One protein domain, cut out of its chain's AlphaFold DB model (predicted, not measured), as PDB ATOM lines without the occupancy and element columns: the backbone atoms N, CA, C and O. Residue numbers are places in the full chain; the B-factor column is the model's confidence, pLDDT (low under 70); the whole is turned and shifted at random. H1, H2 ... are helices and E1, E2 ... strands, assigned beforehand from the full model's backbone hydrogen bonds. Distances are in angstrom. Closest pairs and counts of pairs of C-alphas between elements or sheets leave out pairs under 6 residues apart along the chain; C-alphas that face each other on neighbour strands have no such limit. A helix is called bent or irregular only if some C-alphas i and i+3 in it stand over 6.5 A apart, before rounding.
ATOM      1  N   PHE A   6      70.999  59.035 171.374       55.41
ATOM      2  CA  PHE A   6      70.666  58.390 172.640       55.41
ATOM      3  C   PHE A   6      71.202  56.962 172.632       55.41
ATOM      4  O   PHE A   6      71.051  56.240 171.644       55.41
ATOM      5  N   SER A   7      71.792  56.527 173.742       51.09
ATOM      6  CA  SER A   7      72.152  55.121 173.923       51.09
ATOM      7  C   SER A   7      71.638  54.611 175.263       51.09
ATOM      8  O   SER A   7      71.979  55.163 176.311       51.09
ATOM      9  N   SER A   8      70.862  53.531 175.221       46.59
ATOM     10  CA  SER A   8      70.502  52.760 176.408       46.59
ATOM     11  C   SER A   8      71.673  51.862 176.810       46.59
ATOM     12  O   SER A   8      72.337  51.277 175.957       46.59
ATOM     13  N   PHE A   9      71.940  51.770 178.111       42.09
ATOM     14  CA  PHE A   9      72.951  50.867 178.661       42.09
ATOM     15  C   PHE A   9      72.510  49.396 178.494       42.09
ATOM     16  O   PHE A   9      71.317  49.131 178.649       42.09
ATOM     17  N   PRO A  10      73.420  48.431 178.241       48.16
ATOM     18  CA  PRO A  10      74.870  48.563 178.067       48.16
ATOM     19  C   PRO A  10      75.283  48.982 176.646       48.16
ATOM     20  O   PRO A  10      74.723  48.520 175.656       48.16
ATOM     21  N   TYR A  11      76.347  49.789 176.538       57.16
ATOM     22  CA  TYR A  11      76.909  50.305 175.269       57.16
ATOM     23  C   TYR A  11      77.571  49.240 174.371       57.16
ATOM     24  O   TYR A  11      78.301  49.582 173.441       57.16
ATOM     25  N   LEU A  12      77.346  47.958 174.672       49.28
ATOM     26  CA  LEU A  12      77.954  46.796 174.024       49.28
ATOM     27  C   LEU A  12      77.546  46.646 172.551       49.28
ATOM     28  O   LEU A  12      78.240  45.967 171.802       49.28
ATOM     29  N   PHE A  13      76.469  47.306 172.113       47.84
ATOM     30  CA  PHE A  13      76.004  47.234 170.733       47.84
ATOM     31  C   PHE A  13      76.006  48.601 170.045       47.84
ATOM     32  O   PHE A  13      75.417  49.577 170.504       47.84
ATOM     33  N   TRP A  14      76.667  48.620 168.886       48.97
ATOM     34  CA  TRP A  14      76.924  49.746 167.982       48.97
ATOM     35  C   TRP A  14      75.670  50.457 167.440       48.97
ATOM     36  O   TRP A  14      75.770  51.507 166.805       48.97
ATOM     37  N   PHE A  15      74.474  49.918 167.682       46.78
ATOM     38  CA  PHE A  15      73.215  50.470 167.186       46.78
ATOM     39  C   PHE A  15      72.756  51.663 168.035       46.78
ATOM     40  O   PHE A  15      71.742  51.611 168.728       46.78
ATOM     41  N   MET A  16      73.500  52.769 167.962       48.94
ATOM     42  CA  MET A  16      73.019  54.070 168.423       48.94
ATOM     43  C   MET A  16      71.809  54.446 167.561       48.94
ATOM     44  O   MET A  16      71.952  54.799 166.388       48.94
ATOM     45  N   ARG A  17      70.596  54.333 168.114       44.78
ATOM     46  CA  ARG A  17      69.399  54.856 167.450       44.78
ATOM     47  C   ARG A  17      69.511  56.380 167.438       44.78
ATOM     48  O   ARG A  17      69.500  57.014 168.490       44.78
ATOM     49  N   GLN A  18      69.604  56.969 166.246       47.72
ATOM     50  CA  GLN A  18      69.287  58.384 166.063       47.72
ATOM     51  C   GLN A  18      67.823  58.556 166.445       47.72
ATOM     52  O   GLN A  18      66.931  58.120 165.712       47.72
ATOM     53  N   ASN A  19      67.574  59.122 167.620       47.75
ATOM     54  CA  ASN A  19      66.216  59.412 168.024       47.75
ATOM     55  C   ASN A  19      65.833  60.715 167.318       47.75
ATOM     56  O   ASN A  19      66.370  61.773 167.625       47.75
ATOM     57  N   LYS A  20      64.944  60.612 166.326       44.84
ATOM     58  CA  LYS A  20      64.375  61.759 165.598       44.84
ATOM     59  C   LYS A  20      63.345  62.536 166.427       44.84
ATOM     60  O   LYS A  20      62.661  63.390 165.881       44.84
ATOM     61  N   GLN A  21      63.166  62.190 167.700       50.66
ATOM     62  CA  GLN A  21      62.251  62.910 168.573       50.66
ATOM     63  C   GLN A  21      62.831  64.291 168.874       50.66
ATOM     64  O   GLN A  21      64.023  64.405 169.167       50.66
ATOM     65  N   ASP A  22      61.980  65.313 168.778       55.03
ATOM     66  CA  ASP A  22      62.296  66.720 169.019       55.03
ATOM     67  C   ASP A  22      62.670  66.942 170.486       55.03
ATOM     68  O   ASP A  22      61.865  67.348 171.324       55.03
ATOM     69  N   VAL A  23      63.913  66.612 170.816       64.38
ATOM     70  CA  VAL A  23      64.507  66.885 172.115       64.38
ATOM     71  C   VAL A  23      65.316  68.162 171.990       64.38
ATOM     72  O   VAL A  23      66.272  68.236 171.216       64.38
ATOM     73  N   THR A  24      64.938  69.170 172.770       67.00
ATOM     74  CA  THR A  24      65.715  70.406 172.870       67.00
ATOM     75  C   THR A  24      66.721  70.254 174.003       67.00
ATOM     76  O   THR A  24      66.375  69.894 175.131       67.00
ATOM     77  N   ILE A  25      67.993  70.459 173.671       68.88
ATOM     78  CA  ILE A  25      69.096  70.410 174.627       68.88
ATOM     79  C   ILE A  25      69.534  71.840 174.874       68.88
ATOM     80  O   ILE A  25      69.997  72.511 173.952       68.88
ATOM     81  N   ASP A  26      69.409  72.277 176.119       73.00
ATOM     82  CA  ASP A  26      69.972  73.533 176.576       73.00
ATOM     83  C   ASP A  26      71.276  73.235 177.322       73.00
ATOM     84  O   ASP A  26      71.283  72.833 178.487       73.00
ATOM     85  N   LEU A  27      72.400  73.387 176.616       69.62
ATOM     86  CA  LEU A  27      73.735  73.180 177.181       69.62
ATOM     87  C   LEU A  27      74.116  74.266 178.196       69.62
ATOM     88  O   LEU A  27      74.967  74.007 179.040       69.62
ATOM     89  N   SER A  28      73.486  75.448 178.147       71.56
ATOM     90  CA  SER A  28      73.780  76.551 179.072       71.56
ATOM     91  C   SER A  28      73.205  76.288 180.463       71.56
ATOM     92  O   SER A  28      73.885  76.490 181.467       71.56
ATOM     93  N   ASN A  29      71.997  75.726 180.510       73.88
ATOM     94  CA  ASN A  29      71.332  75.334 181.752       73.88
ATOM     95  C   ASN A  29      71.575  73.863 182.130       73.88
ATOM     96  O   ASN A  29      71.151  73.426 183.197       73.88
ATOM     97  N   MET A  30      72.282  73.096 181.288       77.62
ATOM     98  CA  MET A  30      72.490  71.649 181.447       77.62
ATOM     99  C   MET A  30      71.160  70.900 181.606       77.62
ATOM    100  O   MET A  30      71.003  70.025 182.460       77.62
ATOM    101  N   GLU A  31      70.198  71.229 180.750       80.94
ATOM    102  CA  GLU A  31      68.850  70.673 180.778       80.94
ATOM    103  C   GLU A  31      68.481  70.032 179.446       80.94
ATOM    104  O   GLU A  31      68.883  70.456 178.359       80.94
ATOM    105  N   LEU A  32      67.663  68.995 179.542       76.12
ATOM    106  CA  LEU A  32      67.061  68.333 178.406       76.12
ATOM    107  C   LEU A  32      65.549  68.388 178.528       76.12
ATOM    108  O   LEU A  32      64.992  67.921 179.520       76.12
ATOM    109  N   LYS A  33      64.887  68.903 177.494       74.94
ATOM    110  CA  LYS A  33      63.428  68.973 177.430       74.94
ATOM    111  C   LYS A  33      62.910  67.993 176.391       74.94
ATOM    112  O   LYS A  33      63.290  68.046 175.222       74.94
ATOM    113  N   ASN A  34      62.054  67.080 176.840       72.94
ATOM    114  CA  ASN A  34      61.330  66.180 175.945       72.94
ATOM    115  C   ASN A  34      60.156  66.917 175.269       72.94
ATOM    116  O   ASN A  34      59.704  67.942 175.776       72.94
ATOM    117  N   ALA A  35      59.603  66.354 174.191       66.31
ATOM    118  CA  ALA A  35      58.424  66.880 173.491       66.31
ATOM    119  C   ALA A  35      57.183  67.029 174.402       66.31
ATOM    120  O   ALA A  35      56.312  67.851 174.148       66.31
ATOM    121  N   GLU A  36      57.131  66.273 175.504       65.25
ATOM    122  CA  GLU A  36      56.098  66.354 176.550       65.25
ATOM    123  C   GLU A  36      56.330  67.488 177.574       65.25
ATOM    124  O   GLU A  36      55.605  67.589 178.561       65.25
ATOM    125  N   GLY A  37      57.385  68.296 177.420       67.44
ATOM    126  CA  GLY A  37      57.735  69.378 178.348       67.44
ATOM    127  C   GLY A  37      58.429  68.934 179.644       67.44
ATOM    128  O   GLY A  37      58.765  69.777 180.473       67.44
ATOM    129  N   LYS A  38      58.693  67.633 179.835       73.00
ATOM    130  CA  LYS A  38      59.476  67.131 180.979       73.00
ATOM    131  C   LYS A  38      60.938  67.564 180.877       73.00
ATOM    132  O   LYS A  38      61.588  67.296 179.864       73.00
ATOM    133  N   ILE A  39      61.431  68.179 181.950       77.88
ATOM    134  CA  ILE A  39      62.811  68.649 182.101       77.88
ATOM    135  C   ILE A  39      63.632  67.566 182.803       77.88
ATOM    136  O   ILE A  39      63.261  67.084 183.872       77.88
ATOM    137  N   TYR A  40      64.758  67.200 182.207       79.75
ATOM    138  CA  TYR A  40      65.751  66.302 182.779       79.75
ATOM    139  C   TYR A  40      67.065  67.049 182.984       79.75
ATOM    140  O   TYR A  40      67.481  67.827 182.126       79.75
ATOM    141  N   GLN A  41      67.753  66.768 184.087       82.69
ATOM    142  CA  GLN A  41      69.060  67.362 184.363       82.69
ATOM    143  C   GLN A  41      70.156  66.585 183.636       82.69
ATOM    144  O   GLN A  41      70.214  65.355 183.707       82.69
ATOM    145  N   LEU A  42      71.060  67.293 182.974       83.31
ATOM    146  CA  LEU A  42      72.247  66.723 182.357       83.31
ATOM    147  C   LEU A  42      73.425  66.848 183.320       83.31
ATOM    148  O   LEU A  42      73.703  67.903 183.878       83.31
ATOM    149  N   LYS A  43      74.165  65.755 183.499       84.19
ATOM    150  CA  LYS A  43      75.442  65.758 184.214       84.19
ATOM    151  C   LYS A  43      76.528  65.239 183.289       84.19
ATOM    152  O   LYS A  43      76.377  64.169 182.709       84.19
ATOM    153  N   LYS A  44      77.645  65.957 183.180       84.19
ATOM    154  CA  LYS A  44      78.802  65.498 182.401       84.19
ATOM    155  C   LYS A  44      79.295  64.155 182.946       84.19
ATOM    156  O   LYS A  44      79.576  64.026 184.140       84.19
ATOM    157  N   PHE A  45      79.374  63.155 182.076       85.56
ATOM    158  CA  PHE A  45      79.885  61.833 182.412       85.56
ATOM    159  C   PHE A  45      81.385  61.762 182.120       85.56
ATOM    160  O   PHE A  45      81.893  62.424 181.210       85.56
ATOM    161  N   ASN A  46      82.122  60.961 182.892       86.56
ATOM    162  CA  ASN A  46      83.550  60.804 182.657       86.56
ATOM    163  C   ASN A  46      83.775  60.004 181.367       86.56
ATOM    164  O   ASN A  46      83.437  58.822 181.266       86.56
ATOM    165  N   LYS A  47      84.401  60.657 180.390       85.00
ATOM    166  CA  LYS A  47      84.708  60.077 179.086       85.00
ATOM    167  C   LYS A  47      85.597  58.834 179.177       85.00
ATOM    168  O   LYS A  47      85.388  57.900 178.412       85.00
ATOM    169  N   ALA A  48      86.552  58.793 180.106       86.94
ATOM    170  CA  ALA A  48      87.425  57.633 180.277       86.94
ATOM    171  C   ALA A  48      86.624  56.396 180.705       86.94
ATOM    172  O   ALA A  48      86.795  55.333 180.116       86.94
ATOM    173  N   TYR A  49      85.687  56.549 181.650       87.62
ATOM    174  CA  TYR A  49      84.794  55.454 182.044       87.62
ATOM    175  C   TYR A  49      83.887  55.018 180.896       87.62
ATOM    176  O   TYR A  49      83.702  53.823 180.694       87.62
ATOM    177  N   PHE A  50      83.371  55.961 180.108       85.81
ATOM    178  CA  PHE A  50      82.573  55.631 178.927       85.81
ATOM    179  C   PHE A  50      83.363  54.784 177.919       85.81
ATOM    180  O   PHE A  50      82.892  53.725 177.502       85.81
ATOM    181  N   LEU A  51      84.578  55.216 177.568       86.81
ATOM    182  CA  LEU A  51      85.439  54.483 176.642       86.81
ATOM    183  C   LEU A  51      85.835  53.116 177.208       86.81
ATOM    184  O   LEU A  51      85.771  52.125 176.486       86.81
ATOM    185  N   ALA A  52      86.181  53.041 178.493       88.12
ATOM    186  CA  ALA A  52      86.523  51.782 179.146       88.12
ATOM    187  C   ALA A  52      85.347  50.799 179.112       88.12
ATOM    188  O   ALA A  52      85.504  49.684 178.638       88.12
ATOM    189  N   ILE A  53      84.145  51.209 179.525       86.62
ATOM    190  CA  ILE A  53      82.969  50.325 179.529       86.62
ATOM    191  C   ILE A  53      82.625  49.848 178.112       86.62
ATOM    192  O   ILE A  53      82.245  48.693 177.927       86.62
ATOM    193  N   LYS A  54      82.764  50.721 177.106       85.12
ATOM    194  CA  LYS A  54      82.431  50.392 175.718       85.12
ATOM    195  C   LYS A  54      83.469  49.481 175.053       85.12
ATOM    196  O   LYS A  54      83.089  48.531 174.373       85.12
ATOM    197  N   PHE A  55      84.760  49.761 175.228       88.31
ATOM    198  CA  PHE A  55      85.830  49.105 174.472       88.31
ATOM    199  C   PHE A  55      86.583  48.027 175.253       88.31
ATOM    200  O   PHE A  55      87.162  47.150 174.620       88.31
ATOM    201  N   LEU A  56      86.556  48.016 176.590       88.31
ATOM    202  CA  LEU A  56      87.230  46.973 177.374       88.31
ATOM    203  C   LEU A  56      86.717  45.563 177.034       88.31
ATOM    204  O   LEU A  56      87.557  44.707 176.759       88.31
ATOM    205  N   PRO A  57      85.395  45.289 176.953       87.25
ATOM    206  CA  PRO A  57      84.914  43.959 176.569       87.25
ATOM    207  C   PRO A  57      85.384  43.547 175.170       87.25
ATOM    208  O   PRO A  57      85.720  42.389 174.928       87.25
ATOM    209  N   VAL A  58      85.452  44.515 174.254       87.75
ATOM    210  CA  VAL A  58      85.907  44.310 172.878       87.75
ATOM    211  C   VAL A  58      87.401  43.985 172.838       87.75
ATOM    212  O   VAL A  58      87.804  43.043 172.163       87.75
ATOM    213  N   ILE A  59      88.223  44.718 173.594       89.00
ATOM    214  CA  ILE A  59      89.667  44.475 173.712       89.00
ATOM    215  C   ILE A  59      89.933  43.101 174.334       89.00
ATOM    216  O   ILE A  59      90.810  42.382 173.865       89.00
ATOM    217  N   LEU A  60      89.158  42.704 175.348       90.44
ATOM    218  CA  LEU A  60      89.265  41.375 175.951       90.44
ATOM    219  C   LEU A  60      88.939  40.269 174.940       90.44
ATOM    220  O   LEU A  60      89.708  39.320 174.812       90.44
ATOM    221  N   LEU A  61      87.856  40.418 174.165       88.94
ATOM    222  CA  LEU A  61      87.531  39.493 173.075       88.94
ATOM    223  C   LEU A  61      88.673  39.423 172.050       88.94
ATOM    224  O   LEU A  61      89.044  38.348 171.589       88.94
ATOM    225  N   PHE A  62      89.270  40.565 171.722       88.44
ATOM    226  CA  PHE A  62      90.402  40.637 170.807       88.44
ATOM    227  C   PHE A  62      91.630  39.919 171.353       88.44
ATOM    228  O   PHE A  62      92.277  39.201 170.600       88.44
ATOM    229  N   GLY A  63      91.906  40.032 172.653       88.31
ATOM    230  CA  GLY A  63      92.972  39.279 173.313       88.31
ATOM    231  C   GLY A  63      92.789  37.759 173.239       88.31
ATOM    232  O   GLY A  63      93.778  37.034 173.255       88.31
ATOM    233  N   LEU A  64      91.550  37.269 173.110       90.12
ATOM    234  CA  LEU A  64      91.259  35.843 172.924       90.12
ATOM    235  C   LEU A  64      91.370  35.398 171.459       90.12
ATOM    236  O   LEU A  64      91.734  34.258 171.184       90.12
ATOM    237  N   VAL A  65      91.029  36.278 170.515       88.88
ATOM    238  CA  VAL A  65      90.954  35.942 169.083       88.88
ATOM    239  C   VAL A  65      92.277  36.205 168.353       88.88
ATOM    240  O   VAL A  65      92.601  35.501 167.394       88.88
ATOM    241  N   PHE A  66      93.043  37.220 168.761       91.06
ATOM    242  CA  PHE A  66      94.334  37.583 168.174       91.06
ATOM    243  C   PHE A  66      95.492  36.868 168.865       91.06
ATOM    244  O   PHE A  66      95.557  36.782 170.085       91.06
ATOM    245  N   ASN A  67      96.440  36.389 168.066       88.50
ATOM    246  CA  ASN A  67      97.653  35.729 168.524       88.50
ATOM    247  C   ASN A  67      98.885  36.455 167.958       88.50
ATOM    248  O   ASN A  67      98.788  37.250 167.025       88.50
ATOM    249  N   LYS A  68     100.079  36.147 168.472       88.25
ATOM    250  CA  LYS A  68     101.356  36.728 168.026       88.25
ATOM    251  C   LYS A  68     101.580  36.623 166.511       88.25
ATOM    252  O   LYS A  68     102.165  37.520 165.916       88.25
ATOM    253  N   TYR A  69     101.083  35.556 165.883       86.00
ATOM    254  CA  TYR A  69     101.228  35.315 164.443       86.00
ATOM    255  C   TYR A  69     100.378  36.246 163.572       86.00
ATOM    256  O   TYR A  69     100.645  36.366 162.380       86.00
ATOM    257  N   ASP A  70      99.371  36.915 164.140       84.62
ATOM    258  CA  ASP A  70      98.590  37.907 163.400       84.62
ATOM    259  C   ASP A  70      99.401  39.164 163.087       84.62
ATOM    260  O   ASP A  70      99.155  39.794 162.069       84.62
ATOM    261  N   PHE A  71     100.393  39.488 163.919       85.81
ATOM    262  CA  PHE A  71     101.192  40.710 163.808       85.81
ATOM    263  C   PHE A  71     102.517  40.509 163.060       85.81
ATOM    264  O   PHE A  71     103.317  41.437 162.945       85.81
ATOM    265  N   VAL A  72     102.766  39.303 162.545       87.56
ATOM    266  CA  VAL A  72     103.943  39.024 161.718       87.56
ATOM    267  C   VAL A  72     103.684  39.544 160.305       87.56
ATOM    268  O   VAL A  72     102.754  39.103 159.629       87.56
ATOM    269  N   PHE A  73     104.525  40.467 159.839       79.69
ATOM    270  CA  PHE A  73     104.422  41.036 158.496       79.69
ATOM    271  C   PHE A  73     104.925  40.054 157.433       79.69
ATOM    272  O   PHE A  73     106.096  40.042 157.065       79.69
ATOM    273  N   THR A  74     104.014  39.228 156.923       85.38
ATOM    274  CA  THR A  74     104.207  38.437 155.700       85.38
ATOM    275  C   THR A  74     103.423  39.055 154.543       85.38
ATOM    276  O   THR A  74     102.471  39.805 154.763       85.38
ATOM    277  N   GLN A  75     103.777  38.723 153.296       79.81
ATOM    278  CA  GLN A  75     103.054  39.225 152.118       79.81
ATOM    279  C   GLN A  75     101.557  38.877 152.168       79.81
ATOM    280  O   GLN A  75     100.714  39.738 151.936       79.81
ATOM    281  N   ALA A  76     101.208  37.648 152.563       80.50
ATOM    282  CA  ALA A  76      99.813  37.236 152.717       80.50
ATOM    283  C   ALA A  76      99.075  38.061 153.787       80.50
ATOM    284  O   ALA A  76      97.952  38.512 153.563       80.50
ATOM    285  N   LYS A  77      99.719  38.313 154.936       82.88
ATOM    286  CA  LYS A  77      99.151  39.144 156.006       82.88
ATOM    287  C   LYS A  77      98.955  40.583 155.553       82.88
ATOM    288  O   LYS A  77      97.913  41.159 155.844       82.88
ATOM    289  N   PHE A  78      99.899  41.136 154.792       84.94
ATOM    290  CA  PHE A  78      99.766  42.467 154.208       84.94
ATOM    291  C   PHE A  78      98.489  42.579 153.367       84.94
ATOM    292  O   PHE A  78      97.664  43.444 153.646       84.94
ATOM    293  N   PHE A  79      98.249  41.647 152.435       83.19
ATOM    294  CA  PHE A  79      97.015  41.641 151.638       83.19
ATOM    295  C   PHE A  79      95.749  41.496 152.494       83.19
ATOM    296  O   PHE A  79      94.765  42.195 152.251       83.19
ATOM    297  N   GLN A  80      95.773  40.643 153.523       86.38
ATOM    298  CA  GLN A  80      94.649  40.480 154.455       86.38
ATOM    299  C   GLN A  80      94.346  41.783 155.215       86.38
ATOM    300  O   GLN A  80      93.182  42.175 155.330       86.38
ATOM    301  N   TYR A  81      95.376  42.473 155.714       89.25
ATOM    302  CA  TYR A  81      95.239  43.769 156.380       89.25
ATOM    303  C   TYR A  81      94.714  44.837 155.419       89.25
ATOM    304  O   TYR A  81      93.780  45.558 155.765       89.25
ATOM    305  N   THR A  82      95.258  44.918 154.204       86.94
ATOM    306  CA  THR A  82      94.803  45.873 153.186       86.94
ATOM    307  C   THR A  82      93.334  45.649 152.828       86.94
ATOM    308  O   THR A  82      92.562  46.605 152.816       86.94
ATOM    309  N   ALA A  83      92.918  44.399 152.608       85.88
ATOM    310  CA  ALA A  83      91.523  44.064 152.329       85.88
ATOM    311  C   ALA A  83      90.597  44.475 153.487       85.88
ATOM    312  O   ALA A  83      89.591  45.152 153.270       85.88
ATOM    313  N   GLY A  84      90.973  44.139 154.728       88.06
ATOM    314  CA  GLY A  84      90.214  44.529 155.917       88.06
ATOM    315  C   GLY A  84      90.105  46.049 156.084       88.06
ATOM    316  O   GLY A  84      89.033  46.561 156.413       88.06
ATOM    317  N   LEU A  85      91.185  46.784 155.809       90.56
ATOM    318  CA  LEU A  85      91.223  48.245 155.891       90.56
ATOM    319  C   LEU A  85      90.328  48.904 154.836       90.56
ATOM    320  O   LEU A  85      89.596  49.844 155.158       90.56
ATOM    321  N   ILE A  86      90.356  48.413 153.592       88.06
ATOM    322  CA  ILE A  86      89.489  48.906 152.515       88.06
ATOM    323  C   ILE A  86      88.023  48.708 152.906       88.06
ATOM    324  O   ILE A  86      87.249  49.664 152.869       88.06
ATOM    325  N   LEU A  87      87.649  47.505 153.355       84.94
ATOM    326  CA  LEU A  87      86.286  47.212 153.804       84.94
ATOM    327  C   LEU A  87      85.853  48.122 154.959       84.94
ATOM    328  O   LEU A  87      84.760  48.685 154.921       84.94
ATOM    329  N   ALA A  88      86.711  48.320 155.963       85.38
ATOM    330  CA  ALA A  88      86.399  49.178 157.103       85.38
ATOM    331  C   ALA A  88      86.201  50.633 156.664       85.38
ATOM    332  O   ALA A  88      85.245  51.288 157.075       85.38
ATOM    333  N   THR A  89      87.054  51.119 155.766       85.19
ATOM    334  CA  THR A  89      86.960  52.474 155.216       85.19
ATOM    335  C   THR A  89      85.671  52.654 154.413       85.19
ATOM    336  O   THR A  89      84.971  53.650 154.590       85.19
ATOM    337  N   LEU A  90      85.285  51.665 153.601       83.44
ATOM    338  CA  LEU A  90      84.011  51.673 152.879       83.44
ATOM    339  C   LEU A  90      82.804  51.662 153.821       83.44
ATOM    340  O   LEU A  90      81.794  52.288 153.515       83.44
ATOM    341  N   VAL A  91      82.876  50.976 154.961       81.69
ATOM    342  CA  VAL A  91      81.786  50.964 155.952       81.69
ATOM    343  C   VAL A  91      81.659  52.302 156.680       81.69
ATOM    344  O   VAL A  91      80.543  52.752 156.922       81.69
ATOM    345  N   PHE A  92      82.777  52.951 157.009       74.44
ATOM    346  CA  PHE A  92      82.764  54.221 157.739       74.44
ATOM    347  C   PHE A  92      82.468  55.438 156.861       74.44
ATOM    348  O   PHE A  92      81.734  56.326 157.288       74.44
ATOM    349  N   TYR A  93      83.029  55.484 155.654       79.75
ATOM    350  CA  TYR A  93      82.977  56.663 154.782       79.75
ATOM    351  C   TYR A  93      82.150  56.450 153.512       79.75
ATOM    352  O   TYR A  93      81.789  57.413 152.836       79.75
ATOM    353  N   GLY A  94      81.844  55.201 153.160       76.94
ATOM    354  CA  GLY A  94      81.031  54.888 151.994       76.94
ATOM    355  C   GLY A  94      79.542  55.148 152.220       76.94
ATOM    356  O   GLY A  94      79.036  55.245 153.340       76.94
ATOM    357  N   LYS A  95      78.795  55.219 151.116       75.06
ATOM    358  CA  LYS A  95      77.329  55.182 151.169       75.06
ATOM    359  C   LYS A  95      76.895  53.819 151.705       75.06
ATOM    360  O   LYS A  95      77.365  52.809 151.191       75.06
ATOM    361  N   LYS A  96      75.924  53.783 152.627       73.25
ATOM    362  CA  LYS A  96      75.416  52.539 153.249       73.25
ATOM    363  C   LYS A  96      75.164  51.413 152.238       73.25
ATOM    364  O   LYS A  96      75.594  50.287 152.455       73.25
ATOM    365  N   THR A  97      74.519  51.727 151.113       71.62
ATOM    366  CA  THR A  97      74.235  50.760 150.041       71.62
ATOM    367  C   THR A  97      75.508  50.178 149.426       71.62
ATOM    368  O   THR A  97      75.590  48.976 149.213       71.62
ATOM    369  N   LEU A  98      76.520  51.015 149.184       73.56
ATOM    370  CA  LEU A  98      77.800  50.590 148.622       73.56
ATOM    371  C   LEU A  98      78.589  49.741 149.626       73.56
ATOM    372  O   LEU A  98      79.183  48.742 149.240       73.56
ATOM    373  N   SER A  99      78.537  50.088 150.915       73.00
ATOM    374  CA  SER A  99      79.157  49.304 151.986       73.00
ATOM    375  C   SER A  99      78.532  47.910 152.100       73.00
ATOM    376  O   SER A  99      79.260  46.928 152.214       73.00
ATOM    377  N   TYR A 100      77.198  47.802 152.017       75.94
ATOM    378  CA  TYR A 100      76.510  46.507 152.033       75.94
ATOM    379  C   TYR A 100      76.827  45.663 150.799       75.94
ATOM    380  O   TYR A 100      77.101  44.475 150.943       75.94
ATOM    381  N   ILE A 101      76.844  46.269 149.608       77.44
ATOM    382  CA  ILE A 101      77.217  45.567 148.373       77.44
ATOM    383  C   ILE A 101      78.667  45.081 148.455       77.44
ATOM    384  O   ILE A 101      78.927  43.917 148.175       77.44
ATOM    385  N   ALA A 102      79.602  45.931 148.885       75.50
ATOM    386  CA  ALA A 102      81.012  45.564 149.017       75.50
ATOM    387  C   ALA A 102      81.217  44.429 150.031       75.50
ATOM    388  O   ALA A 102      81.959  43.489 149.761       75.50
ATOM    389  N   PHE A 103      80.520  44.485 151.168       77.75
ATOM    390  CA  PHE A 103      80.560  43.427 152.174       77.75
ATOM    391  C   PHE A 103      79.986  42.109 151.642       77.75
ATOM    392  O   PHE A 103      80.591  41.053 151.815       77.75
ATOM    393  N   PHE A 104      78.846  42.168 150.950       78.12
ATOM    394  CA  PHE A 104      78.225  40.993 150.349       78.12
ATOM    395  C   PHE A 104      79.112  40.375 149.264       78.12
ATOM    396  O   PHE A 104      79.373  39.178 149.309       78.12
ATOM    397  N   LEU A 105      79.648  41.181 148.340       76.25
ATOM    398  CA  LEU A 105      80.579  40.719 147.306       76.25
ATOM    399  C   LEU A 105      81.850  40.114 147.905       76.25
ATOM    400  O   LEU A 105      82.338  39.110 147.396       76.25
ATOM    401  N   PHE A 106      82.358  40.673 149.003       77.69
ATOM    402  CA  PHE A 106      83.502  40.114 149.711       77.69
ATOM    403  C   PHE A 106      83.193  38.727 150.299       77.69
ATOM    404  O   PHE A 106      83.965  37.793 150.090       77.69
ATOM    405  N   LEU A 107      82.037  38.545 150.947       77.50
ATOM    406  CA  LEU A 107      81.613  37.228 151.446       77.50
ATOM    407  C   LEU A 107      81.372  36.224 150.311       77.50
ATOM    408  O   LEU A 107      81.820  35.086 150.393       77.50
ATOM    409  N   VAL A 108      80.716  36.656 149.232       73.69
ATOM    410  CA  VAL A 108      80.470  35.862 148.017       73.69
ATOM    411  C   VAL A 108      81.791  35.447 147.364       73.69
ATOM    412  O   VAL A 108      81.935  34.292 146.968       73.69
ATOM    413  N   SER A 109      82.791  36.333 147.324       68.81
ATOM    414  CA  SER A 109      84.145  35.999 146.855       68.81
ATOM    415  C   SER A 109      84.854  34.985 147.756       68.81
ATOM    416  O   SER A 109      85.717  34.249 147.303       68.81
ATOM    417  N   GLY A 110      84.460  34.889 149.023       66.00
ATOM    418  CA  GLY A 110      84.904  33.831 149.922       66.00
ATOM    419  C   GLY A 110      84.065  32.556 149.861       66.00
ATOM    420  O   GLY A 110      84.341  31.660 150.642       66.00
ATOM    421  N   PHE A 111      83.035  32.470 149.008       64.00
ATOM    422  CA  PHE A 111      82.151  31.301 148.879       64.00
ATOM    423  C   PHE A 111      82.218  30.677 147.477       64.00
ATOM    424  O   PHE A 111      82.387  29.475 147.343       64.00
ATOM    425  N   PHE A 112      82.154  31.475 146.407       56.06
ATOM    426  CA  PHE A 112      82.075  30.965 145.027       56.06
ATOM    427  C   PHE A 112      83.373  30.390 144.460       56.06
ATOM    428  O   PHE A 112      83.342  29.682 143.459       56.06
ATOM    429  N   PHE A 113      84.515  30.658 145.081       53.91
ATOM    430  CA  PHE A 113      85.778  30.070 144.639       53.91
ATOM    431  C   PHE A 113      85.977  28.622 145.164       53.91
ATOM    432  O   PHE A 113      87.036  28.049 144.931       53.91
ATOM    433  N   LEU A 114      84.987  28.044 145.873       49.28
ATOM    434  CA  LEU A 114      85.094  26.743 146.554       49.28
ATOM    435  C   LEU A 114      85.309  25.591 145.571       49.28
ATOM    436  O   LEU A 114      85.893  24.589 145.962       49.28
ATOM    437  N   ASP A 115      84.871  25.747 144.317       47.75
ATOM    438  CA  ASP A 115      84.727  24.588 143.440       47.75
ATOM    439  C   ASP A 115      85.659  24.503 142.224       47.75
ATOM    440  O   ASP A 115      85.829  23.386 141.759       47.75
ATOM    441  N   ASN A 116      86.289  25.553 141.664       48.12
ATOM    442  CA  ASN A 116      86.942  25.379 140.339       48.12
ATOM    443  C   ASN A 116      88.076  26.356 139.926       48.12
ATOM    444  O   ASN A 116      88.131  26.752 138.763       48.12
ATOM    445  N   VAL A 117      89.033  26.735 140.789       49.47
ATOM    446  CA  VAL A 117      90.277  27.396 140.308       49.47
ATOM    447  C   VAL A 117      91.508  26.897 141.066       49.47
ATOM    448  O   VAL A 117      91.843  27.354 142.154       49.47
ATOM    449  N   VAL A 118      92.184  25.936 140.450       48.31
ATOM    450  CA  VAL A 118      93.292  25.148 140.991       48.31
ATOM    451  C   VAL A 118      94.599  25.975 140.972       48.31
ATOM    452  O   VAL A 118      94.917  26.626 139.980       48.31
ATOM    453  N   PHE A 119      95.339  25.951 142.089       44.72
ATOM    454  CA  PHE A 119      96.705  26.454 142.362       44.72
ATOM    455  C   PHE A 119      96.967  27.882 142.886       44.72
ATOM    456  O   PHE A 119      97.869  28.018 143.710       44.72
ATOM    457  N   ALA A 120      96.234  28.937 142.513       50.56
ATOM    458  CA  ALA A 120      96.493  30.294 143.055       50.56
ATOM    459  C   ALA A 120      95.515  30.735 144.168       50.56
ATOM    460  O   ALA A 120      95.766  31.717 144.866       50.56
ATOM    461  N   MET A 121      94.404  30.012 144.342       50.22
ATOM    462  CA  MET A 121      93.225  30.452 145.106       50.22
ATOM    463  C   MET A 121      93.050  29.797 146.486       50.22
ATOM    464  O   MET A 121      92.320  30.348 147.310       50.22
ATOM    465  N   ASP A 122      93.765  28.714 146.809       50.81
ATOM    466  CA  ASP A 122      93.686  28.078 148.141       50.81
ATOM    467  C   ASP A 122      94.104  29.041 149.267       50.81
ATOM    468  O   ASP A 122      93.515  29.075 150.351       50.81
ATOM    469  N   TYR A 123      95.070  29.921 148.983       53.47
ATOM    470  CA  TYR A 123      95.490  30.982 149.898       53.47
ATOM    471  C   TYR A 123      94.421  32.064 150.098       53.47
ATOM    472  O   TYR A 123      94.397  32.704 151.152       53.47
ATOM    473  N   PHE A 124      93.540  32.286 149.119       54.19
ATOM    474  CA  PHE A 124      92.519  33.331 149.186       54.19
ATOM    475  C   PHE A 124      91.401  32.952 150.167       54.19
ATOM    476  O   PHE A 124      91.033  33.766 151.011       54.19
ATOM    477  N   PHE A 125      90.953  31.691 150.170       54.62
ATOM    478  CA  PHE A 125      89.955  31.190 151.129       54.62
ATOM    479  C   PHE A 125      90.407  31.247 152.571       54.62
ATOM    480  O   PHE A 125      89.706  31.788 153.427       54.62
ATOM    481  N   LEU A 126      91.609  30.729 152.832       59.94
ATOM    482  CA  LEU A 126      92.225  30.809 154.150       59.94
ATOM    483  C   LEU A 126      92.358  32.267 154.601       59.94
ATOM    484  O   LEU A 126      92.314  32.533 155.795       59.94
ATOM    485  N   SER A 127      92.463  33.216 153.663       70.88
ATOM    486  CA  SER A 127      92.633  34.643 153.936       70.88
ATOM    487  C   SER A 127      91.347  35.398 154.273       70.88
ATOM    488  O   SER A 127      91.444  36.416 154.957       70.88
ATOM    489  N   VAL A 128      90.158  34.933 153.866       78.44
ATOM    490  CA  VAL A 128      88.890  35.653 154.119       78.44
ATOM    491  C   VAL A 128      88.583  35.788 155.620       78.44
ATOM    492  O   VAL A 128      88.339  36.914 156.062       78.44
ATOM    493  N   PRO A 129      88.667  34.729 156.456       82.50
ATOM    494  CA  PRO A 129      88.474  34.863 157.901       82.50
ATOM    495  C   PRO A 129      89.485  35.812 158.564       82.50
ATOM    496  O   PRO A 129      89.121  36.582 159.453       82.50
ATOM    497  N   PHE A 130      90.747  35.812 158.116       85.12
ATOM    498  CA  PHE A 130      91.759  36.742 158.634       85.12
ATOM    499  C   PHE A 130      91.488  38.185 158.199       85.12
ATOM    500  O   PHE A 130      91.566  39.094 159.019       85.12
ATOM    501  N   ALA A 131      91.107  38.407 156.942       85.94
ATOM    502  CA  ALA A 131      90.714  39.721 156.452       85.94
ATOM    503  C   ALA A 131      89.467  40.250 157.185       85.94
ATOM    504  O   ALA A 131      89.434  41.426 157.540       85.94
ATOM    505  N   MET A 132      88.494  39.390 157.515       85.62
ATOM    506  CA  MET A 132      87.350  39.735 158.372       85.62
ATOM    507  C   MET A 132      87.782  40.127 159.787       85.62
ATOM    508  O   MET A 132      87.316  41.121 160.342       85.62
ATOM    509  N   LYS A 133      88.706  39.367 160.373       89.25
ATOM    510  CA  LYS A 133      89.276  39.672 161.686       89.25
ATOM    511  C   LYS A 133      89.965  41.044 161.694       89.25
ATOM    512  O   LYS A 133      89.732  41.838 162.605       89.25
ATOM    513  N   TYR A 134      90.748  41.364 160.664       90.44
ATOM    514  CA  TYR A 134      91.383  42.679 160.525       90.44
ATOM    515  C   TYR A 134      90.386  43.788 160.182       90.44
ATOM    516  O   TYR A 134      90.509  44.893 160.702       90.44
ATOM    517  N   PHE A 135      89.346  43.500 159.401       88.62
ATOM    518  CA  PHE A 135      88.227  44.417 159.187       88.62
ATOM    519  C   PHE A 135      87.603  44.853 160.518       88.62
ATOM    520  O   PHE A 135      87.491  46.052 160.767       88.62
ATOM    521  N   PHE A 136      87.272  43.914 161.414       88.31
ATOM    522  CA  PHE A 136      86.724  44.262 162.728       88.31
ATOM    523  C   PHE A 136      87.712  45.068 163.576       88.31
ATOM    524  O   PHE A 136      87.295  46.011 164.248       88.31
ATOM    525  N   LEU A 137      89.012  44.761 163.506       91.25
ATOM    526  CA  LEU A 137      90.052  45.566 164.153       91.25
ATOM    527  C   LEU A 137      90.012  47.023 163.694       91.25
ATOM    528  O   LEU A 137      89.957  47.923 164.532       91.25
ATOM    529  N   PHE A 138      89.989  47.264 162.385       90.50
ATOM    530  CA  PHE A 138      89.923  48.620 161.848       90.50
ATOM    531  C   PHE A 138      88.590  49.299 162.149       90.50
ATOM    532  O   PHE A 138      88.576  50.487 162.462       90.50
ATOM    533  N   VAL A 139      87.478  48.558 162.133       86.06
ATOM    534  CA  VAL A 139      86.173  49.084 162.544       86.06
ATOM    535  C   VAL A 139      86.234  49.586 163.979       86.06
ATOM    536  O   VAL A 139      85.829  50.715 164.237       86.06
ATOM    537  N   ILE A 140      86.776  48.798 164.907       87.25
ATOM    538  CA  ILE A 140      86.906  49.177 166.320       87.25
ATOM    539  C   ILE A 140      87.883  50.341 166.498       87.25
ATOM    540  O   ILE A 140      87.622  51.239 167.296       87.25
ATOM    541  N   PHE A 141      88.966  50.378 165.725       89.12
ATOM    542  CA  PHE A 141      89.904  51.495 165.753       89.12
ATOM    543  C   PHE A 141      89.249  52.801 165.290       89.12
ATOM    544  O   PHE A 141      89.259  53.786 166.028       89.12
ATOM    545  N   TYR A 142      88.603  52.808 164.119       84.81
ATOM    546  CA  TYR A 142      87.859  53.975 163.642       84.81
ATOM    547  C   TYR A 142      86.779  54.378 164.638       84.81
ATOM    548  O   TYR A 142      86.671  55.547 164.994       84.81
ATOM    549  N   SER A 143      86.039  53.405 165.161       84.00
ATOM    550  CA  SER A 143      85.029  53.616 166.193       84.00
ATOM    551  C   SER A 143      85.560  54.369 167.406       84.00
ATOM    552  O   SER A 143      84.949  55.338 167.856       84.00
ATOM    553  N   PHE A 144      86.699  53.920 167.927       86.69
ATOM    554  CA  PHE A 144      87.362  54.531 169.064       86.69
ATOM    555  C   PHE A 144      87.772  55.970 168.745       86.69
ATOM    556  O   PHE A 144      87.446  56.876 169.509       86.69
ATOM    557  N   VAL A 145      88.395  56.199 167.584       86.75
ATOM    558  CA  VAL A 145      88.784  57.540 167.120       86.75
ATOM    559  C   VAL A 145      87.569  58.467 166.987       86.75
ATOM    560  O   VAL A 145      87.608  59.595 167.471       86.75
ATOM    561  N   PHE A 146      86.458  57.996 166.414       80.56
ATOM    562  CA  PHE A 146      85.221  58.778 166.323       80.56
ATOM    563  C   PHE A 146      84.638  59.113 167.700       80.56
ATOM    564  O   PHE A 146      84.152  60.223 167.916       80.56
ATOM    565  N   ASP A 147      84.694  58.184 168.653       83.50
ATOM    566  CA  ASP A 147      84.192  58.407 170.010       83.50
ATOM    567  C   ASP A 147      85.114  59.304 170.855       83.50
ATOM    568  O   ASP A 147      84.651  59.936 171.810       83.50
ATOM    569  N   LEU A 148      86.394  59.463 170.485       83.56
ATOM    570  CA  LEU A 148      87.272  60.464 171.097       83.56
ATOM    571  C   LEU A 148      86.781  61.899 170.851       83.56
ATOM    572  O   LEU A 148      87.066  62.775 171.665       83.56
ATOM    573  N   ASN A 149      86.005  62.159 169.805       80.38
ATOM    574  CA  ASN A 149      85.476  63.500 169.545       80.38
ATOM    575  C   ASN A 149      84.094  63.732 170.170       80.38
ATOM    576  O   ASN A 149      83.503  64.796 169.996       80.38
ATOM    577  N   LYS A 150      83.578  62.761 170.929       80.69
ATOM    578  CA  LYS A 150      82.257  62.841 171.553       80.69
ATOM    579  C   LYS A 150      82.346  63.171 173.038       80.69
ATOM    580  O   LYS A 150      83.315  62.854 173.734       80.69
ATOM    581  N   THR A 151      81.297  63.818 173.518       80.94
ATOM    582  CA  THR A 151      81.052  64.115 174.928       80.94
ATOM    583  C   THR A 151      79.813  63.362 175.382       80.94
ATOM    584  O   THR A 151      78.845  63.231 174.636       80.94
ATOM    585  N   VAL A 152      79.865  62.810 176.592       82.75
ATOM    586  CA  VAL A 152      78.787  61.981 177.133       82.75
ATOM    587  C   VAL A 152      78.195  62.672 178.347       82.75
ATOM    588  O   VAL A 152      78.922  63.102 179.244       82.75
ATOM    589  N   TYR A 153      76.874  62.754 178.376       83.06
ATOM    590  CA  TYR A 153      76.098  63.309 179.472       83.06
ATOM    591  C   TYR A 153      75.183  62.228 180.035       83.06
ATOM    592  O   TYR A 153      74.534  61.498 179.291       83.06
ATOM    593  N   SER A 154      75.125  62.118 181.355       81.81
ATOM    594  CA  SER A 154      74.123  61.333 182.065       81.81
ATOM    595  C   SER A 154      72.856  62.168 182.217       81.81
ATOM    596  O   SER A 154      72.903  63.278 182.746       81.81
ATOM    597  N   VAL A 155      71.728  61.621 181.780       81.38
ATOM    598  CA  VAL A 155      70.395  62.192 181.970       81.38
ATOM    599  C   VAL A 155      69.876  61.733 183.322       81.38
ATOM    600  O   VAL A 155      69.726  60.531 183.562       81.38
ATOM    601  N   LYS A 156      69.605  62.688 184.205       81.25
ATOM    602  CA  LYS A 156      69.083  62.448 185.542       81.25
ATOM    603  C   LYS A 156      67.625  62.869 185.654       81.25
ATOM    604  O   LYS A 156      67.240  63.950 185.216       81.25
ATOM    605  N   ASN A 157      66.842  62.017 186.305       79.44
ATOM    606  CA  ASN A 157      65.502  62.320 186.788       79.44
ATOM    607  C   ASN A 157      65.493  62.062 188.297       79.44
ATOM    608  O   ASN A 157      65.815  60.951 188.713       79.44
ATOM    609  N   ASN A 158      65.185  63.072 189.114       76.75
ATOM    610  CA  ASN A 158      65.139  62.949 190.578       76.75
ATOM    611  C   ASN A 158      66.379  62.239 191.167       76.75
ATOM    612  O   ASN A 158      66.264  61.272 191.913       76.75
ATOM    613  N   ASN A 159      67.580  62.691 190.783       77.00
ATOM    614  CA  ASN A 159      68.892  62.115 191.133       77.00
ATOM    615  C   ASN A 159      69.232  60.715 190.587       77.00
ATOM    616  O   ASN A 159      70.406  60.332 190.647       77.00
ATOM    617  N   ILE A 160      68.286  59.997 189.985       78.50
ATOM    618  CA  ILE A 160      68.511  58.688 189.365       78.50
ATOM    619  C   ILE A 160      68.965  58.884 187.916       78.50
ATOM    620  O   ILE A 160      68.400  59.692 187.178       78.50
ATOM    621  N   THR A 161      70.002  58.155 187.494       77.44
ATOM    622  CA  THR A 161      70.472  58.191 186.101       77.44
ATOM    623  C   THR A 161      69.565  57.317 185.246       77.44
ATOM    624  O   THR A 161      69.539  56.103 185.420       77.44
ATOM    625  N   VAL A 162      68.820  57.937 184.333       75.31
ATOM    626  CA  VAL A 162      67.833  57.258 183.479       75.31
ATOM    627  C   VAL A 162      68.447  56.860 182.142       75.31
ATOM    628  O   VAL A 162      68.114  55.819 181.585       75.31
ATOM    629  N   SER A 163      69.346  57.687 181.605       74.00
ATOM    630  CA  SER A 163      69.926  57.466 180.281       74.00
ATOM    631  C   SER A 163      71.268  58.173 180.123       74.00
ATOM    632  O   SER A 163      71.670  58.965 180.976       74.00
ATOM    633  N   HIS A 164      71.959  57.894 179.020       78.19
ATOM    634  CA  HIS A 164      73.129  58.642 178.589       78.19
ATOM    635  C   HIS A 164      72.944  59.161 177.168       78.19
ATOM    636  O   HIS A 164      72.433  58.468 176.285       78.19
ATOM    637  N   ILE A 165      73.400  60.390 176.965       76.94
ATOM    638  CA  ILE A 165      73.362  61.085 175.688       76.94
ATOM    639  C   ILE A 165      74.777  61.339 175.246       76.94
ATOM    640  O   ILE A 165      75.634  61.728 176.039       76.94
ATOM    641  N   ILE A 166      74.998  61.117 173.961       77.69
ATOM    642  CA  ILE A 166      76.280  61.324 173.325       77.69
ATOM    643  C   ILE A 166      76.108  62.493 172.364       77.69
ATOM    644  O   ILE A 166      75.326  62.422 171.416       77.69
ATOM    645  N   LEU A 167      76.831  63.573 172.631       73.56
ATOM    646  CA  LEU A 167      76.870  64.759 171.789       73.56
ATOM    647  C   LEU A 167      78.236  64.847 171.123       73.56
ATOM    648  O   LEU A 167      79.263  64.542 171.739       73.56
ATOM    649  N   GLU A 168      78.259  65.275 169.866       70.31
ATOM    650  CA  GLU A 168      79.507  65.730 169.260       70.31
ATOM    651  C   GLU A 168      80.050  66.892 170.091       70.31
ATOM    652  O   GLU A 168      79.283  67.695 170.629       70.31
ATOM    653  N   ARG A 169      81.372  66.934 170.282       63.19
ATOM    654  CA  ARG A 169      82.004  68.043 170.990       63.19
ATOM    655  C   ARG A 169      81.684  69.330 170.225       63.19
ATOM    656  O   ARG A 169      82.234  69.562 169.154       63.19
TER     657      ARG A 169
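Overview. This is residues 6 to 169 of the 172 residues of an uncharacterized protein of Campylobacter sp. CCUG 57310 (UniProt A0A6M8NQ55). A small, strongly curled sheet of five strands makes one end of a long, loose model, and two helices, the bent H1 and the long H5, run between it and a helical far end. There H3 crosses H5 and H4 folds back on H3, while residues 115 to 120 stick out beyond them. The 164 printed residues hold, along the chain, E1 E2 E3 H1 H2 H3 H4 H5 E4 E5, with the sheet in the order E1 - E2 - E3 - E4 - E5, all antiparallel. The class is mixed, helices and strands; the whole is loose, with a radius of gyration of the C-alphas of 20.9 A and spans of 68 by 34 by 21 A.

Along the chain. Find C-alpha 24 at (65.715, 70.406, 172.870), where E1, residues 24 to 26, begins; E2 is residues 31 to 33 and E3 residues 39 to 44, 16.3 A. E4, residues 150 to 157, covers 22.7 A, and E5, residues 160 to 168, covers 24.0 A to C-alpha 168 at (79.507, 65.730, 169.260). By its hydrogen bonds H1, residues 47 to 65, was assigned as one helix, but it is bent: C-alphas 54 and 57 are 6.9 A apart, and its arms H1a, residues 47 to 54, and H1b, residues 57 to 65, stand at a steep tilt of 48 degrees. H2 is residues 68 to 71, H3 residues 75 to 93, 26.7 A, and H4 residues 96 to 109, 19.8 A. H5 runs 40.2 A from C-alpha 122 at (93.686, 28.078, 148.141) to residue 148; it is irregular, but only just, with C-alphas 126 and 129 6.7 A apart, and has a kink of 34 degrees near residue 129.

Arrangement. Start at the sheet, where E1, E2 and E3 form a meander, each strand the antiparallel neighbour of the one before: look for N 26 and O 31 at 2.9 A, and N 32 and O 40 at 2.8 A. E3 and E4 have N 43 and O 154 at 2.9 A; the hairpin E4 and E5 has N 153 and O 165 at 2.8 A. H1a only grazes the sheet, with residues 47 to 50. H1b and H5 are near each other, with 8 pairs of C-alphas within 10 A. H3, H4 and H5 form an up and down bundle, each helix running against the one before it. H3 touches H5 at a steep tilt of 44 degrees, the closest C-alphas being those of Gly 84 and Phe 135, 3.8 A. The helical hairpin H3 and H4 has its closest C-alphas at Val 91 and Ser 99, 5.0 A. H2 is close to H3 but not clearly touching, with C-alphas 70 and 77 closest at 7.5 A. Every O i to N i+4 pair is within hydrogen-bond range in H1a, H1b, H3 and H4; in H5 20 of 23 are, and H2 is too short for such a pair.

Size, cuts and confidence. The C-alphas farthest apart, those of Val 118 and Asn 158, are 68.4 A apart. The printed part has no cut, and H4 to H5, 12 residues, is the long link. Look for low confidence, pLDDT under 70, at residues 6 to 25, 27, 35 to 37, 109 to 126 and 169; the mean of the printed part is 75.0.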